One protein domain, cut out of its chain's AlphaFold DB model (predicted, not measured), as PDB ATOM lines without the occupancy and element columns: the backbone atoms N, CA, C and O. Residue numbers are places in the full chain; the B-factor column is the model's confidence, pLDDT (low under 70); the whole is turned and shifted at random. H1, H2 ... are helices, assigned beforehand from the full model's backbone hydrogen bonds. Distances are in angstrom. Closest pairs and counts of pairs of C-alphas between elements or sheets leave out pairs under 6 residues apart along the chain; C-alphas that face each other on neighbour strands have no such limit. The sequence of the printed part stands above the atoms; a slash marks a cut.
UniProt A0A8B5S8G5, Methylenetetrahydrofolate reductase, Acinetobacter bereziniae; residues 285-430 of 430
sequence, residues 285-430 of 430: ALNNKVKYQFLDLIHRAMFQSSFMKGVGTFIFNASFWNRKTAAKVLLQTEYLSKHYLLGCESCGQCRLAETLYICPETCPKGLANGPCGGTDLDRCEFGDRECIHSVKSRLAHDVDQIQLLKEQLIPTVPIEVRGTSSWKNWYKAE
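Overview. This is residues 285 to 430 of the 430 residues of the protein "Methylenetetrahydrofolate reductase" of Acinetobacter bereziniae (UniProt A0A8B5S8G5). An elongated helical frame: H1 makes one long side, H2 turns off at one end, H4 runs back along the opposite long side, and H5 stands across the other end. The long H4 to H5 link winds through the middle and on past H5, while H7 packs on H2. The printed part has 146 residues with seven named helices, H1 to H7 in chain order, and no named strand: all helix, compact, with a radius of gyration of the C-alphas of 16.1 A and spans of 50 by 29 by 26 A.

Along the chain. H1, residues 285 to 304, is 26.7 A long, from C-alpha 285 at (177.422, 75.302, 148.535). H4, residues 324 to 342, is 25.8 A long. H2, residues 306 to 316, and H5, residues 388 to 398, are each 15.2 A long. H3 is residues 319 to 322, H6 402 to 407, and H7 422 to 429, ending at (208.222, 84.435, 161.693).

Arrangement. H1 touches H5 with residues 285 to 289 alone, about perpendicular at 87 degrees; the closest C-alphas, Lys 289 and Leu 395, are 6.7 A apart. H1 and H2 touch only at the corner, closest C-alphas Met 302 and Met 308 at 5.6 A. H2 touches H7, C-alphas Thr 313 and Tyr 427 closest at 5.2 A. H4 is close but not clearly touching H3, C-alphas Trp 321 and Ala 327 closest at 5.3 A, and apart from H1. H5 and H6 only just touch, only at the corner, with 3 pairs of C-alphas within 8 A; Ala 396 and Ile 402 are closest at 5.0 A. Every O i to N i+4 pair is within hydrogen-bond range in H1, H2, H5, H6 and H7, and 14 of 15 in H4; H3 is too short for one.

Size, cuts and confidence. The C-alphas farthest apart, Ser 319 and Leu 377, are 49.7 A apart. The printed part has no cut; the links H4 to H5 and H6 to H7 are long. Mean pLDDT of the printed part is 88.7, with residues 285 to 286 and 429 to 430 under 70.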
ATOM      1  N   ALA A 285     176.246  75.775 149.285       61.03
ATOM      2  CA  ALA A 285     177.422  75.302 148.535       61.03
ATOM      3  C   ALA A 285     178.001  76.360 147.565       61.03
ATOM      4  O   ALA A 285     179.204  76.620 147.565       61.03
ATOM      5  N   LEU A 286     177.144  77.050 146.795       60.66
ATOM      6  CA  LEU A 286     177.597  77.952 145.724       60.66
ATOM      7  C   LEU A 286     178.307  79.213 146.253       60.66
ATOM      8  O   LEU A 286     179.378  79.573 145.766       60.66
ATOM      9  N   ASN A 287     177.760  79.849 147.297       76.38
ATOM     10  CA  ASN A 287     178.357  81.055 147.887       76.38
ATOM     11  C   ASN A 287     179.706  80.763 148.555       76.38
ATOM     12  O   ASN A 287     180.622  81.582 148.481       76.38
ATOM     13  N   ASN A 288     179.852  79.591 149.180       81.88
ATOM     14  CA  ASN A 288     181.101  79.205 149.831       81.88
ATOM     15  C   ASN A 288     182.216  78.931 148.815       81.88
ATOM     16  O   ASN A 288     183.354  79.321 149.060       81.88
ATOM     17  N   LYS A 289     181.895  78.336 147.660       86.12
ATOM     18  CA  LYS A 289     182.869  78.091 146.587       86.12
ATOM     19  C   LYS A 289     183.413  79.386 145.980       86.12
ATOM     20  O   LYS A 289     184.626  79.534 145.860       86.12
ATOM     21  N   VAL A 290     182.544  80.347 145.661       86.38
ATOM     22  CA  VAL A 290     182.972  81.660 145.136       86.38
ATOM     23  C   VAL A 290     183.817  82.405 146.169       86.38
ATOM     24  O   VAL A 290     184.888  82.923 145.852       86.38
ATOM     25  N   LYS A 291     183.373  82.409 147.432       88.31
ATOM     26  CA  LYS A 291     184.122  83.006 148.540       88.31
ATOM     27  C   LYS A 291     185.505  82.370 148.702       88.31
ATOM     28  O   LYS A 291     186.479  83.097 148.869       88.31
ATOM     29  N   TYR A 292     185.589  81.041 148.628       90.56
ATOM     30  CA  TYR A 292     186.850  80.302 148.658       90.56
ATOM     31  C   TYR A 292     187.786  80.762 147.536       90.56
ATOM     32  O   TYR A 292     188.903  81.178 147.821       90.56
ATOM     33  N   GLN A 293     187.320  80.769 146.283       90.38
ATOM     34  CA  GLN A 293     188.138  81.147 145.123       90.38
ATOM     35  C   GLN A 293     188.677  82.580 145.229       90.38
ATOM     36  O   GLN A 293     189.845  82.829 144.938       90.38
ATOM     37  N   PHE A 294     187.839  83.518 145.677       91.06
ATOM     38  CA  PHE A 294     188.232  84.911 145.876       91.06
ATOM     39  C   PHE A 294     189.303  85.066 146.965       91.06
ATOM     40  O   PHE A 294     190.323  85.720 146.750       91.06
ATOM     41  N   LEU A 295     189.089  84.454 148.133       90.44
ATOM     42  CA  LEU A 295     190.028  84.548 149.252       90.44
ATOM     43  C   LEU A 295     191.338  83.819 148.960       90.44
ATOM     44  O   LEU A 295     192.397  84.302 149.356       90.44
ATOM     45  N   ASP A 296     191.270  82.709 148.230       90.31
ATOM     46  CA  ASP A 296     192.443  81.973 147.780       90.31
ATOM     47  C   ASP A 296     193.320  82.781 146.831       90.31
ATOM     48  O   ASP A 296     194.533  82.863 147.017       90.31
ATOM     49  N   LEU A 297     192.704  83.459 145.863       89.75
ATOM     50  CA  LEU A 297     193.418  84.354 144.959       89.75
ATOM     51  C   LEU A 297     194.141  85.472 145.727       89.75
ATOM     52  O   LEU A 297     195.321  85.724 145.480       89.75
ATOM     53  N   ILE A 298     193.454  86.112 146.682       86.94
ATOM     54  CA  ILE A 298     194.054  87.149 147.533       86.94
ATOM     55  C   ILE A 298     195.211  86.574 148.351       86.94
ATOM     56  O   ILE A 298     196.270  87.199 148.438       86.94
ATOM     57  N   HIS A 299     195.030  85.395 148.952       86.50
ATOM     58  CA  HIS A 299     196.068  84.772 149.760       86.50
ATOM     59  C   HIS A 299     197.317  84.479 148.927       86.50
ATOM     60  O   HIS A 299     198.417  84.848 149.334       86.50
ATOM     61  N   ARG A 300     197.165  83.877 147.741       86.25
ATOM     62  CA  ARG A 300     198.293  83.590 146.845       86.25
ATOM     63  C   ARG A 300     199.015  84.861 146.409       86.25
ATOM     64  O   ARG A 300     200.243  84.917 146.462       86.25
ATOM     65  N   ALA A 301     198.263  85.902 146.057       83.19
ATOM     66  CA  ALA A 301     198.833  87.185 145.663       83.19
ATOM     67  C   ALA A 301     199.644  87.840 146.794       83.19
ATOM     68  O   ALA A 301     200.738  88.341 146.542       83.19
ATOM     69  N   MET A 302     199.140  87.823 148.035       77.06
ATOM     70  CA  MET A 302     199.785  88.520 149.155       77.06
ATOM     71  C   MET A 302     200.858  87.699 149.876       77.06
ATOM     72  O   MET A 302     201.857  88.270 150.295       77.06
ATOM     73  N   PHE A 303     200.662  86.388 150.034       79.19
ATOM     74  CA  PHE A 303     201.479  85.546 150.917       79.19
ATOM     75  C   PHE A 303     202.273  84.459 150.190       79.19
ATOM     76  O   PHE A 303     203.085  83.801 150.826       79.19
ATOM     77  N   GLN A 304     202.082  84.244 148.885       77.44
ATOM     78  CA  GLN A 304     202.886  83.273 148.118       77.44
ATOM     79  C   GLN A 304     203.744  83.924 147.024       77.44
ATOM     80  O   GLN A 304     204.682  83.301 146.534       77.44
ATOM     81  N   SER A 305     203.491  85.188 146.678       79.50
ATOM     82  CA  SER A 305     204.354  85.965 145.783       79.50
ATOM     83  C   SER A 305     205.634  86.407 146.496       79.50
ATOM     84  O   SER A 305     205.567  87.126 147.491       79.50
ATOM     85  N   SER A 306     206.804  86.036 145.967       74.44
ATOM     86  CA  SER A 306     208.117  86.416 146.520       74.44
ATOM     87  C   SER A 306     208.302  87.934 146.626       74.44
ATOM     88  O   SER A 306     208.843  88.428 147.613       74.44
ATOM     89  N   PHE A 307     207.788  88.684 145.649       78.06
ATOM     90  CA  PHE A 307     207.815  90.146 145.657       78.06
ATOM     91  C   PHE A 307     206.965  90.724 146.795       78.06
ATOM     92  O   PHE A 307     207.454  91.525 147.592       78.06
ATOM     93  N   MET A 308     205.705  90.287 146.909       78.00
ATOM     94  CA  MET A 308     204.800  90.781 147.955       78.00
ATOM     95  C   MET A 308     205.239  90.345 149.349       78.00
ATOM     96  O   MET A 308     205.108  91.131 150.285       78.00
ATOM     97  N   LYS A 309     205.837  89.152 149.475       76.12
ATOM     98  CA  LYS A 309     206.510  88.716 150.702       76.12
ATOM     99  C   LYS A 309     207.580  89.722 151.120       76.12
ATOM    100  O   LYS A 309     207.509  90.236 152.227       76.12
ATOM    101  N   GLY A 310     208.497  90.081 150.217       77.38
ATOM    102  CA  GLY A 310     209.564  91.048 150.502       77.38
ATOM    103  C   GLY A 310     209.044  92.429 150.919       77.38
ATOM    104  O   GLY A 310     209.515  93.001 151.903       77.38
ATOM    105  N   VAL A 311     208.022  92.941 150.222       79.88
ATOM    106  CA  VAL A 311     207.360  94.209 150.579       79.88
ATOM    107  C   VAL A 311     206.697  94.117 151.954       79.88
ATOM    108  O   VAL A 311     206.852  95.018 152.781       79.88
ATOM    109  N   GLY A 312     205.979  93.030 152.230       81.06
ATOM    110  CA  GLY A 312     205.326  92.812 153.514       81.06
ATOM    111  C   GLY A 312     206.326  92.689 154.662       81.06
ATOM    112  O   GLY A 312     206.167  93.373 155.671       81.06
ATOM    113  N   THR A 313     207.404  91.922 154.492       79.75
ATOM    114  CA  THR A 313     208.489  91.802 155.478       79.75
ATOM    115  C   THR A 313     209.104  93.169 155.775       79.75
ATOM    116  O   THR A 313     209.252  93.528 156.941       79.75
ATOM    117  N   PHE A 314     209.374  93.990 154.751       81.31
ATOM    118  CA  PHE A 314     209.869  95.358 154.938       81.31
ATOM    119  C   PHE A 314     208.896  96.228 155.752       81.31
ATOM    120  O   PHE A 314     209.302  96.888 156.711       81.31
ATOM    121  N   ILE A 315     207.602  96.201 155.415       84.50
ATOM    122  CA  ILE A 315     206.577  96.987 156.112       84.50
ATOM    123  C   ILE A 315     206.431  96.521 157.561       84.50
ATOM    124  O   ILE A 315     206.483  97.346 158.471       84.50
ATOM    125  N   PHE A 316     206.240  95.224 157.801       84.12
ATOM    126  CA  PHE A 316     205.867  94.688 159.114       84.12
ATOM    127  C   PHE A 316     207.049  94.510 160.082       84.12
ATOM    128  O   PHE A 316     206.822  94.470 161.299       84.12
ATOM    129  N   ASN A 317     208.296  94.517 159.589       81.38
ATOM    130  CA  ASN A 317     209.498  94.578 160.431       81.38
ATOM    131  C   ASN A 317     209.846  95.988 160.918       81.38
ATOM    132  O   ASN A 317     210.665  96.135 161.829       81.38
ATOM    133  N   ALA A 318     209.197  97.031 160.391       84.12
ATOM    134  CA  ALA A 318     209.408  98.389 160.867       84.12
ATOM    135  C   ALA A 318     209.105  98.513 162.375       84.12
ATOM    136  O   ALA A 318     208.021  98.157 162.856       84.12
ATOM    137  N   SER A 319     210.041  99.100 163.130       83.31
ATOM    138  CA  SER A 319     209.918  99.320 164.582       83.31
ATOM    139  C   SER A 319     208.707 100.183 164.964       83.31
ATOM    140  O   SER A 319     208.224 100.114 166.096       83.31
ATOM    141  N   PHE A 320     208.158 100.933 164.002       85.50
ATOM    142  CA  PHE A 320     206.891 101.653 164.103       85.50
ATOM    143  C   PHE A 320     205.758 100.780 164.662       85.50
ATOM    144  O   PHE A 320     205.055 101.206 165.579       85.50
ATOM    145  N   TRP A 321     205.631  99.530 164.201       83.50
ATOM    146  CA  TRP A 321     204.574  98.616 164.645       83.50
ATOM    147  C   TRP A 321     204.752  98.102 166.074       83.50
ATOM    148  O   TRP A 321     203.875  97.407 166.587       83.50
ATOM    149  N   ASN A 322     205.881  98.384 166.731       82.69
ATOM    150  CA  ASN A 322     206.080  98.071 168.148       82.69
ATOM    151  C   ASN A 322     205.500  99.162 169.065       82.69
ATOM    152  O   ASN A 322     205.358  98.941 170.266       82.69
ATOM    153  N   ARG A 323     205.107 100.323 168.518       87.69
ATOM    154  CA  ARG A 323     204.386 101.356 169.272       87.69
ATOM    155  C   ARG A 323     202.972 100.869 169.595       87.69
ATOM    156  O   ARG A 323     202.263 100.395 168.708       87.69
ATOM    157  N   LYS A 324     202.534 101.043 170.850       86.75
ATOM    158  CA  LYS A 324     201.219 100.570 171.340       86.75
ATOM    159  C   LYS A 324     200.050 101.035 170.463       86.75
ATOM    160  O   LYS A 324     199.165 100.247 170.149       86.75
ATOM    161  N   THR A 325     200.057 102.301 170.050       88.56
ATOM    162  CA  THR A 325     199.001 102.891 169.212       88.56
ATOM    163  C   THR A 325     198.982 102.291 167.808       88.56
ATOM    164  O   THR A 325     197.931 101.844 167.360       88.56
ATOM    165  N   ALA A 326     200.138 102.201 167.147       86.31
ATOM    166  CA  ALA A 326     200.262 101.610 165.814       86.31
ATOM    167  C   ALA A 326     199.845 100.131 165.798       86.31
ATOM    168  O   ALA A 326     199.096  99.710 164.918       86.31
ATOM    169  N   ALA A 327     200.265  99.353 166.801       85.25
ATOM    170  CA  ALA A 327     199.864  97.955 166.949       85.25
ATOM    171  C   ALA A 327     198.345  97.802 167.136       85.25
ATOM    172  O   ALA A 327     197.737  96.919 166.533       85.25
ATOM    173  N   LYS A 328     197.724  98.683 167.934       88.00
ATOM    174  CA  LYS A 328     196.272  98.685 168.156       88.00
ATOM    175  C   LYS A 328     195.499  99.025 166.881       88.00
ATOM    176  O   LYS A 328     194.521  98.348 166.587       88.00
ATOM    177  N   VAL A 329     195.946 100.026 166.122       89.50
ATOM    178  CA  VAL A 329     195.326 100.391 164.836       89.50
ATOM    179  C   VAL A 329     195.431  99.231 163.851       89.50
ATOM    180  O   VAL A 329     194.418  98.828 163.291       89.50
ATOM    181  N   LEU A 330     196.618  98.633 163.706       88.12
ATOM    182  CA  LEU A 330     196.817  97.481 162.826       88.12
ATOM    183  C   LEU A 330     195.885  96.318 163.185       88.12
ATOM    184  O   LEU A 330     195.221  95.761 162.313       88.12
ATOM    185  N   LEU A 331     195.809  95.983 164.474       88.50
ATOM    186  CA  LEU A 331     194.910  94.952 164.978       88.50
ATOM    187  C   LEU A 331     193.443  95.277 164.684       88.50
ATOM    188  O   LEU A 331     192.701  94.391 164.279       88.50
ATOM    189  N   GLN A 332     193.012  96.526 164.877       89.00
ATOM    190  CA  GLN A 332     191.639  96.944 164.591       89.00
ATOM    191  C   GLN A 332     191.316  96.866 163.097       89.00
ATOM    192  O   GLN A 332     190.251  96.373 162.737       89.00
ATOM    193  N   THR A 333     192.231  97.285 162.221       88.19
ATOM    194  CA  THR A 333     192.072  97.151 160.765       88.19
ATOM    195  C   THR A 333     191.971  95.683 160.351       88.19
ATOM    196  O   THR A 333     191.084  95.299 159.582       88.19
ATOM    197  N   GLU A 334     192.846  94.835 160.888       87.69
ATOM    198  CA  GLU A 334     192.800  93.398 160.640       87.69
ATOM    199  C   GLU A 334     191.496  92.779 161.160       87.69
ATOM    200  O   GLU A 334     190.851  92.008 160.449       87.69
ATOM    201  N   TYR A 335     191.084  93.140 162.375       87.31
ATOM    202  CA  TYR A 335     189.845  92.662 162.973       87.31
ATOM    203  C   TYR A 335     188.646  93.057 162.118       87.31
ATOM    204  O   TYR A 335     187.895  92.184 161.720       87.31
ATOM    205  N   LEU A 336     188.489  94.332 161.753       87.62
ATOM    206  CA  LEU A 336     187.347  94.783 160.953       87.62
ATOM    207  C   LEU A 336     187.279  94.071 159.596       87.62
ATOM    208  O   LEU A 336     186.215  93.591 159.206       87.62
ATOM    209  N   SER A 337     188.418  93.940 158.908       85.31
ATOM    210  CA  SER A 337     188.477  93.265 157.606       85.31
ATOM    211  C   SER A 337     188.141  91.771 157.701       85.31
ATOM    212  O   SER A 337     187.322  91.268 156.931       85.31
ATOM    213  N   LYS A 338     188.728  91.048 158.661       85.50
ATOM    214  CA  LYS A 338     188.554  89.592 158.785       85.50
ATOM    215  C   LYS A 338     187.296  89.194 159.554       85.50
ATOM    216  O   LYS A 338     186.735  88.139 159.274       85.50
ATOM    217  N   HIS A 339     186.842  89.987 160.518       86.19
ATOM    218  CA  HIS A 339     185.640  89.702 161.300       86.19
ATOM    219  C   HIS A 339     184.398  89.769 160.416       86.19
ATOM    220  O   HIS A 339     183.648  88.799 160.364       86.19
ATOM    221  N   TYR A 340     184.242  90.843 159.635       84.19
ATOM    222  CA  TYR A 340     183.102  90.994 158.730       84.19
ATOM    223  C   TYR A 340     183.023  89.862 157.697       84.19
ATOM    224  O   TYR A 340     181.959  89.291 157.463       84.19
ATOM    225  N   LEU A 341     184.160  89.492 157.101       83.00
ATOM    226  CA  LEU A 341     184.191  88.467 156.060       83.00
ATOM    227  C   LEU A 341     184.125  87.037 156.618       83.00
ATOM    228  O   LEU A 341     183.585  86.156 155.946       83.00
ATOM    229  N   LEU A 342     184.709  86.763 157.789       86.19
ATOM    230  CA  LEU A 342     185.052  85.397 158.223       86.19
ATOM    231  C   LEU A 342     184.714  85.069 159.682       86.19
ATOM    232  O   LEU A 342     184.929  83.926 160.086       86.19
ATOM    233  N   GLY A 343     184.229  86.025 160.477       83.38
ATOM    234  CA  GLY A 343     184.030  85.838 161.919       83.38
ATOM    235  C   GLY A 343     185.348  85.611 162.668       83.38
ATOM    236  O   GLY A 343     185.450  84.739 163.527       83.38
ATOM    237  N   CYS A 344     186.408  86.316 162.268       85.88
ATOM    238  CA  CYS A 344     187.694  86.288 162.960       85.88
ATOM    239  C   CYS A 344     187.594  86.899 164.368       85.88
ATOM    240  O   CYS A 344     187.010  87.964 164.543       85.88
ATOM    241  N   GLU A 345     188.251  86.259 165.335       84.06
ATOM    242  CA  GLU A 345     188.339  86.687 166.743       84.06
ATOM    243  C   GLU A 345     189.781  87.068 167.132       84.06
ATOM    244  O   GLU A 345     190.204  86.901 168.274       84.06
ATOM    245  N   SER A 346     190.585  87.512 166.157       85.88
ATOM    246  CA  SER A 346     191.972  87.967 166.360       85.88
ATOM    247  C   SER A 346     192.848  86.979 167.140       85.88
ATOM    248  O   SER A 346     193.476  87.314 168.146       85.88
ATOM    249  N   CYS A 347     192.933  85.735 166.661       88.75
ATOM    250  CA  CYS A 347     193.750  84.699 167.296       88.75
ATOM    251  C   CYS A 347     195.265  84.964 167.222       88.75
ATOM    252  O   CYS A 347     196.019  84.257 167.872       88.75
ATOM    253  N   GLY A 348     195.732  85.951 166.449       89.62
ATOM    254  CA  GLY A 348     197.156  86.303 166.340       89.62
ATOM    255  C   GLY A 348     197.997  85.371 165.472       89.62
ATOM    256  O   GLY A 348     199.093  85.740 165.067       89.62
ATOM    257  N   GLN A 349     197.464  84.212 165.095       90.69
ATOM    258  CA  GLN A 349     198.069  83.297 164.131       90.69
ATOM    259  C   GLN A 349     196.991  82.831 163.154       90.69
ATOM    260  O   GLN A 349     196.094  82.069 163.519       90.69
ATOM    261  N   CYS A 350     197.026  83.361 161.931       90.81
ATOM    262  CA  CYS A 350     196.021  83.078 160.914       90.81
ATOM    263  C   CYS A 350     196.191  81.649 160.399       90.81
ATOM    264  O   CYS A 350     197.303  81.261 160.071       90.81
ATOM    265  N   ARG A 351     195.088  80.898 160.314       93.19
ATOM    266  CA  ARG A 351     195.073  79.487 159.876       93.19
ATOM    267  C   ARG A 351     194.091  79.247 158.726       93.19
ATOM    268  O   ARG A 351     193.525  78.171 158.597       93.19
ATOM    269  N   LEU A 352     193.750  80.311 157.994       91.81
ATOM    270  CA  LEU A 352     192.653  80.300 157.021       91.81
ATOM    271  C   LEU A 352     192.999  79.522 155.753       91.81
ATOM    272  O   LEU A 352     192.121  78.853 155.215       91.81
ATOM    273  N   ALA A 353     194.246  79.605 155.287       90.81
ATOM    274  CA  ALA A 353     194.672  78.880 154.092       90.81
ATOM    275  C   ALA A 353     194.580  77.366 154.315       90.81
ATOM    276  O   ALA A 353     194.112  76.635 153.454       90.81
ATOM    277  N   GLU A 354     194.907  76.913 155.524       93.88
ATOM    278  CA  GLU A 354     194.863  75.514 155.941       93.88
ATOM    279  C   GLU A 354     193.441  75.012 156.241       93.88
ATOM    280  O   GLU A 354     193.224  73.817 156.456       93.88
ATOM    281  N   THR A 355     192.452  75.909 156.299       94.25
ATOM    282  CA  THR A 355     191.072  75.583 156.687       94.25
ATOM    283  C   THR A 355     190.036  76.005 155.657       94.25
ATOM    284  O   THR A 355     188.873  76.217 156.013       94.25
ATOM    285  N   LEU A 356     190.436  76.100 154.384       93.94
ATOM    286  CA  LEU A 356     189.566  76.483 153.263       93.94
ATOM    287  C   LEU A 356     188.842  77.809 153.510       93.94
ATOM    288  O   LEU A 356     187.664  77.976 153.193       93.94
ATOM    289  N   TYR A 357     189.552  78.744 154.138       92.88
ATOM    290  CA  TYR A 357     189.075  80.067 154.519       92.88
ATOM    291  C   TYR A 357     187.844  80.050 155.439       92.88
ATOM    292  O   TYR A 357     187.105  81.030 155.529       92.88
ATOM    293  N   ILE A 358     187.647  78.960 156.186       93.31
ATOM    294  CA  ILE A 358     186.668  78.872 157.270       93.31
ATOM    295  C   ILE A 358     187.412  79.032 158.593       93.31
ATOM    296  O   ILE A 358     188.184  78.162 158.996       93.31
ATOM    297  N   CYS A 359     187.185  80.163 159.266       93.69
ATOM    298  CA  CYS A 359     187.890  80.542 160.487       93.69
ATOM    299  C   CYS A 359     187.612  79.555 161.640       93.69
ATOM    300  O   CYS A 359     186.467  79.470 162.093       93.69
ATOM    301  N   PRO A 360     188.628  78.860 162.193       94.50
ATOM    302  CA  PRO A 360     188.449  77.937 163.322       94.50
ATOM    303  C   PRO A 360     187.883  78.585 164.585       94.50
ATOM    304  O   PRO A 360     187.241  77.919 165.391       94.50
ATOM    305  N   GLU A 361     188.090  79.889 164.762       92.50
ATOM    306  CA  GLU A 361     187.598  80.621 165.931       92.50
ATOM    307  C   GLU A 361     186.064  80.730 165.955       92.50
ATOM    308  O   GLU A 361     185.495  80.959 167.019       92.50
ATOM    309  N   THR A 362     185.386  80.477 164.829       93.38
ATOM    310  CA  THR A 362     183.914  80.405 164.758       93.38
ATOM    311  C   THR A 362     183.339  79.092 165.310       93.38
ATOM    312  O   THR A 362     182.148  79.026 165.629       93.38
ATOM    313  N   CYS A 363     184.170  78.054 165.486       95.12
ATOM    314  CA  CYS A 363     183.842  76.906 166.331       95.12
ATOM    315  C   CYS A 363     183.949  77.349 167.795       95.12
ATOM    316  O   CYS A 363     185.028  77.803 168.166       95.12
ATOM    317  N   PRO A 364     182.934  77.158 168.660       94.38
ATOM    318  CA  PRO A 364     183.019  77.542 170.073       94.38
ATOM    319  C   PRO A 364     184.254  76.974 170.791       94.38
ATOM    320  O   PRO A 364     184.904  77.689 171.552       94.38
ATOM    321  N   LYS A 365     184.662  75.744 170.440       95.12
ATOM    322  CA  LYS A 365     185.867  75.075 170.960       95.12
ATOM    323  C   LYS A 365     187.185  75.493 170.282       95.12
ATOM    324  O   LYS A 365     188.246  75.119 170.762       95.12
ATOM    325  N   GLY A 366     187.149  76.250 169.182       94.38
ATOM    326  CA  GLY A 366     188.343  76.743 168.474       94.38
ATOM    327  C   GLY A 366     189.106  75.693 167.651       94.38
ATOM    328  O   GLY A 366     190.290  75.887 167.361       94.38
ATOM    329  N   LEU A 367     188.454  74.581 167.294       96.50
ATOM    330  CA  LEU A 367     189.082  73.420 166.651       96.50
ATOM    331  C   LEU A 367     189.427  73.707 165.187       96.50
ATOM    332  O   LEU A 367     188.585  74.171 164.417       96.50
ATOM    333  N   ALA A 368     190.656  73.394 164.782       96.75
ATOM    334  CA  ALA A 368     191.112  73.600 163.409       96.75
ATOM    335  C   ALA A 368     191.241  72.287 162.639       96.75
ATOM    336  O   ALA A 368     190.866  72.239 161.463       96.75
ATOM    337  N   ASN A 369     191.686  71.219 163.304       98.00
ATOM    338  CA  ASN A 369     192.031  69.959 162.655       98.00
ATOM    339  C   ASN A 369     190.821  69.068 162.358       98.00
ATOM    340  O   ASN A 369     190.874  68.287 161.415       98.00
ATOM    341  N   GLY A 370     189.714  69.205 163.086       97.38
ATOM    342  CA  GLY A 370     188.494  68.451 162.798       97.38
ATOM    343  C   GLY A 370     187.389  68.640 163.842       97.38
ATOM    344  O   GLY A 370     187.632  69.238 164.894       97.38
ATOM    345  N   PRO A 371     186.184  68.096 163.600       97.69
ATOM    346  CA  PRO A 371     185.062  68.219 164.528       97.69
ATOM    347  C   PRO A 371     185.366  67.563 165.885       97.69
ATOM    348  O   PRO A 371     186.235  66.700 166.011       97.69
ATOM    349  N   CYS A 372     184.661  67.965 166.943       97.06
ATOM    350  CA  CYS A 372     184.583  67.149 168.158       97.06
ATOM    351  C   CYS A 372     183.645  65.953 167.933       97.06
ATOM    352  O   CYS A 372     182.834  65.976 167.012       97.06
ATOM    353  N   GLY A 373     183.688  64.941 168.803       95.50
ATOM    354  CA  GLY A 373     182.774  63.796 168.714       95.50
ATOM    355  C   GLY A 373     181.292  64.152 168.905       95.50
ATOM    356  O   GLY A 373     180.437  63.385 168.473       95.50
ATOM    357  N   GLY A 374     180.992  65.311 169.503       95.81
ATOM    358  CA  GLY A 374     179.642  65.757 169.856       95.81
ATOM    359  C   GLY A 374     178.824  66.438 168.758       95.81
ATOM    360  O   GLY A 374     177.765  66.975 169.061       95.81
ATOM    361  N   THR A 375     179.299  66.480 167.511       95.88
ATOM    362  CA  THR A 375     178.458  66.928 166.387       95.88
ATOM    363  C   THR A 375     177.241  66.009 166.226       95.88
ATOM    364  O   THR A 375     177.306  64.843 166.616       95.88
ATOM    365  N   ASP A 376     176.140  66.531 165.696       94.88
ATOM    366  CA  ASP A 376     174.913  65.755 165.490       94.88
ATOM    367  C   ASP A 376     174.182  66.232 164.233       94.88
ATOM    368  O   ASP A 376     173.690  67.362 164.188       94.88
ATOM    369  N   LEU A 377     174.152  65.399 163.191       94.50
ATOM    370  CA  LEU A 377     173.485  65.670 161.914       94.50
ATOM    371  C   LEU A 377     173.889  67.031 161.321       94.50
ATOM    372  O   LEU A 377     173.055  67.906 161.074       94.50
ATOM    373  N   ASP A 378     175.198  67.216 161.142       94.44
ATOM    374  CA  ASP A 378     175.856  68.470 160.739       94.44
ATOM    375  C   ASP A 378     175.720  69.652 161.715       94.44
ATOM    376  O   ASP A 378     176.300  70.714 161.470       94.44
ATOM    377  N   ARG A 379     175.029  69.525 162.854       95.12
ATOM    378  CA  ARG A 379     175.000  70.585 163.872       95.12
ATOM    379  C   ARG A 379     176.194  70.530 164.812       95.12
ATOM    380  O   ARG A 379     176.755  69.480 165.121       95.12
ATOM    381  N   CYS A 380     176.591  71.718 165.263       96.25
ATOM    382  CA  CYS A 380     177.557  71.884 166.339       96.25
ATOM    383  C   CYS A 380     177.016  71.246 167.629       96.25
ATOM    384  O   CYS A 380     175.820  71.330 167.891       96.25
ATOM    385  N   GLU A 381     177.898  70.713 168.477       95.94
ATOM    386  CA  GLU A 381     177.548  70.185 169.811       95.94
ATOM    387  C   GLU A 381     176.808  71.218 170.686       95.94
ATOM    388  O   GLU A 381     175.997  70.875 171.537       95.94
ATOM    389  N   PHE A 382     177.051  72.508 170.446       94.56
ATOM    390  CA  PHE A 382     176.373  73.605 171.139       94.56
ATOM    391  C   PHE A 382     174.918  73.800 170.680       94.56
ATOM    392  O   PHE A 382     174.163  74.512 171.337       94.56
ATOM    393  N   GLY A 383     174.517  73.175 169.569       93.00
ATOM    394  CA  GLY A 383     173.158  73.174 169.025       93.00
ATOM    395  C   GLY A 383     172.732  74.457 168.305       93.00
ATOM    396  O   GLY A 383     171.736  74.448 167.585       93.00
ATOM    397  N   ASP A 384     173.489  75.542 168.441       92.56
ATOM    398  CA  ASP A 384     173.145  76.891 167.979       92.56
ATOM    399  C   ASP A 384     173.429  77.140 166.487       92.56
ATOM    400  O   ASP A 384     172.767  77.962 165.854       92.56
ATOM    401  N   ARG A 385     174.371  76.402 165.896       92.62
ATOM    402  CA  ARG A 385     174.839  76.605 164.518       92.62
ATOM    403  C   ARG A 385     175.159  75.300 163.799       92.62
ATOM    404  O   ARG A 385     175.255  74.230 164.402       92.62
ATOM    405  N   GLU A 386     175.361  75.406 162.492       94.31
ATOM    406  CA  GLU A 386     175.969  74.332 161.712       94.31
ATOM    407  C   GLU A 386     177.442  74.143 162.109       94.31
ATOM    408  O   GLU A 386     178.166  75.107 162.367       94.31
ATOM    409  N   CYS A 387     177.904  72.896 162.166       96.12
ATOM    410  CA  CYS A 387     179.297  72.587 162.433       96.12
ATOM    411  C   CYS A 387     180.183  73.108 161.298       96.12
ATOM    412  O   CYS A 387     180.066  72.681 160.148       96.12
ATOM    413  N   ILE A 388     181.157  73.958 161.631       95.75
ATOM    414  CA  ILE A 388     182.089  74.501 160.633       95.75
ATOM    415  C   ILE A 388     182.892  73.416 159.912       95.75
ATOM    416  O   ILE A 388     183.337  73.627 158.790       95.75
ATOM    417  N   HIS A 389     183.084  72.252 160.536       97.44
ATOM    418  CA  HIS A 389     183.795  71.143 159.912       97.44
ATOM    419  C   HIS A 389     182.924  70.381 158.916       97.44
ATOM    420  O   HIS A 389     183.462  69.953 157.904       97.44
ATOM    421  N   SER A 390     181.606  70.296 159.127       95.62
ATOM    422  CA  SER A 390     180.679  69.809 158.096       95.62
ATOM    423  C   SER A 390     180.661  70.759 156.895       95.62
ATOM    424  O   SER A 390     180.735  70.311 155.752       95.62
ATOM    425  N   VAL A 391     180.664  72.079 157.136       94.31
ATOM    426  CA  VAL A 391     180.791  73.082 156.060       94.31
ATOM    427  C   VAL A 391     182.112  72.916 155.307       94.31
ATOM    428  O   VAL A 391     182.098  72.842 154.079       94.31
ATOM    429  N   LYS A 392     183.241  72.802 156.027       94.88
ATOM    430  CA  LYS A 392     184.562  72.551 155.429       94.88
ATOM    431  C   LYS A 392     184.590  71.260 154.620       94.88
ATOM    432  O   LYS A 392     185.136  71.280 153.530       94.88
ATOM    433  N   SER A 393     184.000  70.176 155.121       94.81
ATOM    434  CA  SER A 393     183.988  68.882 154.430       94.81
ATOM    435  C   SER A 393     183.285  68.971 153.078       94.81
ATOM    436  O   SER A 393     183.841  68.558 152.066       94.81
ATOM    437  N   ARG A 394     182.099  69.595 153.031       93.50
ATOM    438  CA  ARG A 394     181.378  69.796 151.762       93.50
ATOM    439  C   ARG A 394     182.140  70.714 150.818       93.50
ATOM    440  O   ARG A 394     182.292  70.385 149.651       93.50
ATOM    441  N   LEU A 395     182.664  71.829 151.332       93.19
ATOM    442  CA  LEU A 395     183.452  72.751 150.519       93.19
ATOM    443  C   LEU A 395     184.690  72.061 149.935       93.19
ATOM    444  O   LEU A 395     184.964  72.222 148.754       93.19
ATOM    445  N   ALA A 396     185.402  71.268 150.737       94.44
ATOM    446  CA  ALA A 396     186.573  70.516 150.305       94.44
ATOM    447  C   ALA A 396     186.249  69.551 149.164       94.44
ATOM    448  O   ALA A 396     187.033  69.446 148.229       94.44
ATOM    449  N   HIS A 397     185.091  68.893 149.215       91.56
ATOM    450  CA  HIS A 397     184.601  68.085 148.104       91.56
ATOM    451  C   HIS A 397     184.291  68.952 146.866       91.56
ATOM    452  O   HIS A 397     184.723  68.635 145.763       91.56
ATOM    453  N   ASP A 398     183.608  70.088 147.037       90.62
ATOM    454  CA  ASP A 398     183.199  70.974 145.934       90.62
ATOM    455  C   ASP A 398     184.365  71.683 145.215       90.62
ATOM    456  O   ASP A 398     184.206  72.134 144.069       90.62
ATOM    457  N   VAL A 399     185.507  71.851 145.891       92.19
ATOM    458  CA  VAL A 399     186.714  72.514 145.361       92.19
ATOM    459  C   VAL A 399     187.910  71.579 145.183       92.19
ATOM    460  O   VAL A 399     188.998  72.065 144.889       92.19
ATOM    461  N   ASP A 400     187.713  70.270 145.351       93.19
ATOM    462  CA  ASP A 400     188.751  69.239 145.228       93.19
ATOM    463  C   ASP A 400     189.980  69.489 146.132       93.19
ATOM    464  O   ASP A 400     191.134  69.485 145.717       93.19
ATOM    465  N   GLN A 401     189.715  69.781 147.408       94.88
ATOM    466  CA  GLN A 401     190.718  70.070 148.447       94.88
ATOM    467  C   GLN A 401     190.590  69.140 149.661       94.88
ATOM    468  O   GLN A 401     190.922  69.502 150.793       94.88
ATOM    469  N   ILE A 402     190.094  67.920 149.449       95.38
ATOM    470  CA  ILE A 402     190.008  66.907 150.512       95.38
ATOM    471  C   ILE A 402     191.398  66.583 151.070       95.38
ATOM    472  O   ILE A 402     191.545  66.449 152.285       95.38
ATOM    473  N   GLN A 403     192.422  66.543 150.212       96.19
ATOM    474  CA  GLN A 403     193.780  66.203 150.628       96.19
ATOM    475  C   GLN A 403     194.366  67.220 151.614       96.19
ATOM    476  O   GLN A 403     194.931  66.823 152.632       96.19
ATOM    477  N   LEU A 404     194.114  68.519 151.407       95.31
ATOM    478  CA  LEU A 404     194.495  69.567 152.359       95.31
ATOM    479  C   LEU A 404     193.914  69.289 153.754       95.31
ATOM    480  O   LEU A 404     194.612  69.373 154.766       95.31
ATOM    481  N   LEU A 405     192.631  68.919 153.822       95.44
ATOM    482  CA  LEU A 405     191.983  68.585 155.089       95.44
ATOM    483  C   LEU A 405     192.410  67.227 155.653       95.44
ATOM    484  O   LEU A 405     192.162  66.996 156.831       95.44
ATOM    485  N   LYS A 406     193.023  66.346 154.864       94.88
ATOM    486  CA  LYS A 406     193.525  65.039 155.304       94.88
ATOM    487  C   LYS A 406     194.941  65.142 155.877       94.88
ATOM    488  O   LYS A 406     195.205  64.580 156.936       94.88
ATOM    489  N   GLU A 407     195.825  65.890 155.221       94.06
ATOM    490  CA  GLU A 407     197.267  65.890 155.509       94.06
ATOM    491  C   GLU A 407     197.722  67.026 156.426       94.06
ATOM    492  O   GLU A 407     198.603  66.827 157.258       94.06
ATOM    493  N   GLN A 408     197.124  68.216 156.311       96.19
ATOM    494  CA  GLN A 408     197.661  69.399 156.982       96.19
ATOM    495  C   GLN A 408     197.438  69.338 158.499       96.19
ATOM    496  O   GLN A 408     196.322  69.548 158.980       96.19
ATOM    497  N   LEU A 409     198.493  69.109 159.280       97.25
ATOM    498  CA  LEU A 409     198.447  69.204 160.741       97.25
ATOM    499  C   LEU A 409     198.615  70.662 161.172       97.25
ATOM    500  O   LEU A 409     199.657  71.278 160.976       97.25
ATOM    501  N   ILE A 410     197.565  71.227 161.761       96.94
ATOM    502  CA  ILE A 410     197.518  72.641 162.129       96.94
ATOM    503  C   ILE A 410     197.880  72.778 163.615       96.94
ATOM    504  O   ILE A 410     197.158  72.214 164.446       96.94
ATOM    505  N   PRO A 411     198.931  73.530 163.991       94.88
ATOM    506  CA  PRO A 411     199.340  73.679 165.384       94.88
ATOM    507  C   PRO A 411     198.308  74.445 166.227       94.88
ATOM    508  O   PRO A 411     197.412  75.134 165.717       94.88
ATOM    509  N   THR A 412     198.450  74.317 167.548       93.50
ATOM    510  CA  THR A 412     197.722  75.167 168.493       93.50
ATOM    511  C   THR A 412     198.152  76.621 168.320       93.50
ATOM    512  O   THR A 412     199.284  76.902 167.938       93.50
ATOM    513  N   VAL A 413     197.239  77.541 168.615       92.00
ATOM    514  CA  VAL A 413     197.557  78.967 168.658       92.00
ATOM    515  C   VAL A 413     198.015  79.300 170.077       92.00
ATOM    516  O   VAL A 413     197.201  79.113 170.993       92.00
ATOM    517  N   PRO A 414     199.250  79.798 170.268       88.88
ATOM    518  CA  PRO A 414     199.745  80.182 171.585       88.88
ATOM    519  C   PRO A 414     198.858  81.248 172.241       88.88
ATOM    520  O   PRO A 414     198.236  82.063 171.553       88.88
ATOM    521  N   ILE A 415     198.750  81.238 173.569       87.88
ATOM    522  CA  ILE A 415     197.871  82.177 174.285       87.88
ATOM    523  C   ILE A 415     198.415  83.602 174.183       87.88
ATOM    524  O   ILE A 415     197.652  84.539 173.957       87.88
ATOM    525  N   GLU A 416     199.731  83.752 174.271       89.00
ATOM    526  CA  GLU A 416     200.466  85.011 174.273       89.00
ATOM    527  C   GLU A 416     200.314  85.820 172.979       89.00
ATOM    528  O   GLU A 416     200.426  87.046 173.003       89.00
ATOM    529  N   VAL A 417     200.014  85.166 171.850       89.75
ATOM    530  CA  VAL A 417     199.785  85.860 170.575       89.75
ATOM    531  C   VAL A 417     198.326  86.267 170.382       89.75
ATOM    532  O   VAL A 417     198.026  87.058 169.484       89.75
ATOM    533  N   ARG A 418     197.384  85.777 171.195       89.50
ATOM    534  CA  ARG A 418     195.968  86.130 171.036       89.50
ATOM    535  C   ARG A 418     195.749  87.612 171.328       89.50
ATOM    536  O   ARG A 418     196.327  88.178 172.247       89.50
ATOM    537  N   GLY A 419     194.910  88.254 170.517       87.94
ATOM    538  CA  GLY A 419     194.726  89.704 170.582       87.94
ATOM    539  C   GLY A 419     195.880  90.502 169.967       87.94
ATOM    540  O   GLY A 419     195.961  91.707 170.181       87.94
ATOM    541  N   THR A 420     196.761  89.867 169.189       90.75
ATOM    542  CA  THR A 420     197.774  90.550 168.367       90.75
ATOM    543  C   THR A 420     197.482  90.373 166.872       90.75
ATOM    544  O   THR A 420     196.628  89.575 166.481       90.75
ATOM    545  N   SER A 421     198.138  91.168 166.019       90.56
ATOM    546  CA  SER A 421     197.926  91.113 164.567       90.56
ATOM    547  C   SER A 421     198.575  89.867 163.967       90.56
ATOM    548  O   SER A 421     199.793  89.701 164.051       90.56
ATOM    549  N   SER A 422     197.783  89.028 163.295       88.88
ATOM    550  CA  SER A 422     198.329  87.845 162.628       88.88
ATOM    551  C   SER A 422     199.116  88.180 161.366       88.88
ATOM    552  O   SER A 422     200.008  87.422 161.007       88.88
ATOM    553  N   TRP A 423     198.846  89.322 160.722       87.00
ATOM    554  CA  TRP A 423     199.690  89.801 159.623       87.00
ATOM    555  C   TRP A 423     201.098  90.108 160.120       87.00
ATOM    556  O   TRP A 423     202.062  89.551 159.605       87.00
ATOM    557  N   LYS A 424     201.214  90.916 161.181       86.31
ATOM    558  CA  LYS A 424     202.512  91.256 161.777       86.31
ATOM    559  C   LYS A 424     203.279  90.010 162.220       86.31
ATOM    560  O   LYS A 424     204.479  89.931 161.991       86.31
ATOM    561  N   ASN A 425     202.600  89.065 162.869       87.75
ATOM    562  CA  ASN A 425     203.249  87.866 163.392       87.75
ATOM    563  C   ASN A 425     203.732  86.935 162.277       87.75
ATOM    564  O   ASN A 425     204.815  86.379 162.399       87.75
ATOM    565  N   TRP A 426     202.969  86.807 161.187       85.00
ATOM    566  CA  TRP A 426     203.356  85.983 160.043       85.00
ATOM    567  C   TRP A 426     204.639  86.505 159.379       85.00
ATOM    568  O   TRP A 426     205.598  85.757 159.240       85.00
ATOM    569  N   TYR A 427     204.710  87.809 159.085       82.06
ATOM    570  CA  TYR A 427     205.881  88.431 158.443       82.06
ATOM    571  C   TYR A 427     207.132  88.540 159.328       82.06
ATOM    572  O   TYR A 427     208.193  88.890 158.824       82.06
ATOM    573  N   LYS A 428     207.002  88.313 160.640       78.06
ATOM    574  CA  LYS A 428     208.133  88.263 161.579       78.06
ATOM    575  C   LYS A 428     208.680  86.853 161.799       78.06
ATOM    576  O   LYS A 428     209.752  86.723 162.383       78.06
ATOM    577  N   ALA A 429     207.886  85.835 161.472       69.38
ATOM    578  CA  ALA A 429     208.222  84.435 161.693       69.38
ATOM    579  C   ALA A 429     208.884  83.787 160.465       69.38
ATOM    580  O   ALA A 429     209.629  82.826 160.644       69.38
ATOM    581  N   GLU A 430     208.611  84.302 159.258       56.75
ATOM    582  CA  GLU A 430     209.448  84.096 158.062       56.75
ATOM    583  C   GLU A 430     210.646  85.051 158.067       56.75
ATOM    584  O   GLU A 430     211.734  84.609 157.636       56.75
TER     585      GLU A 430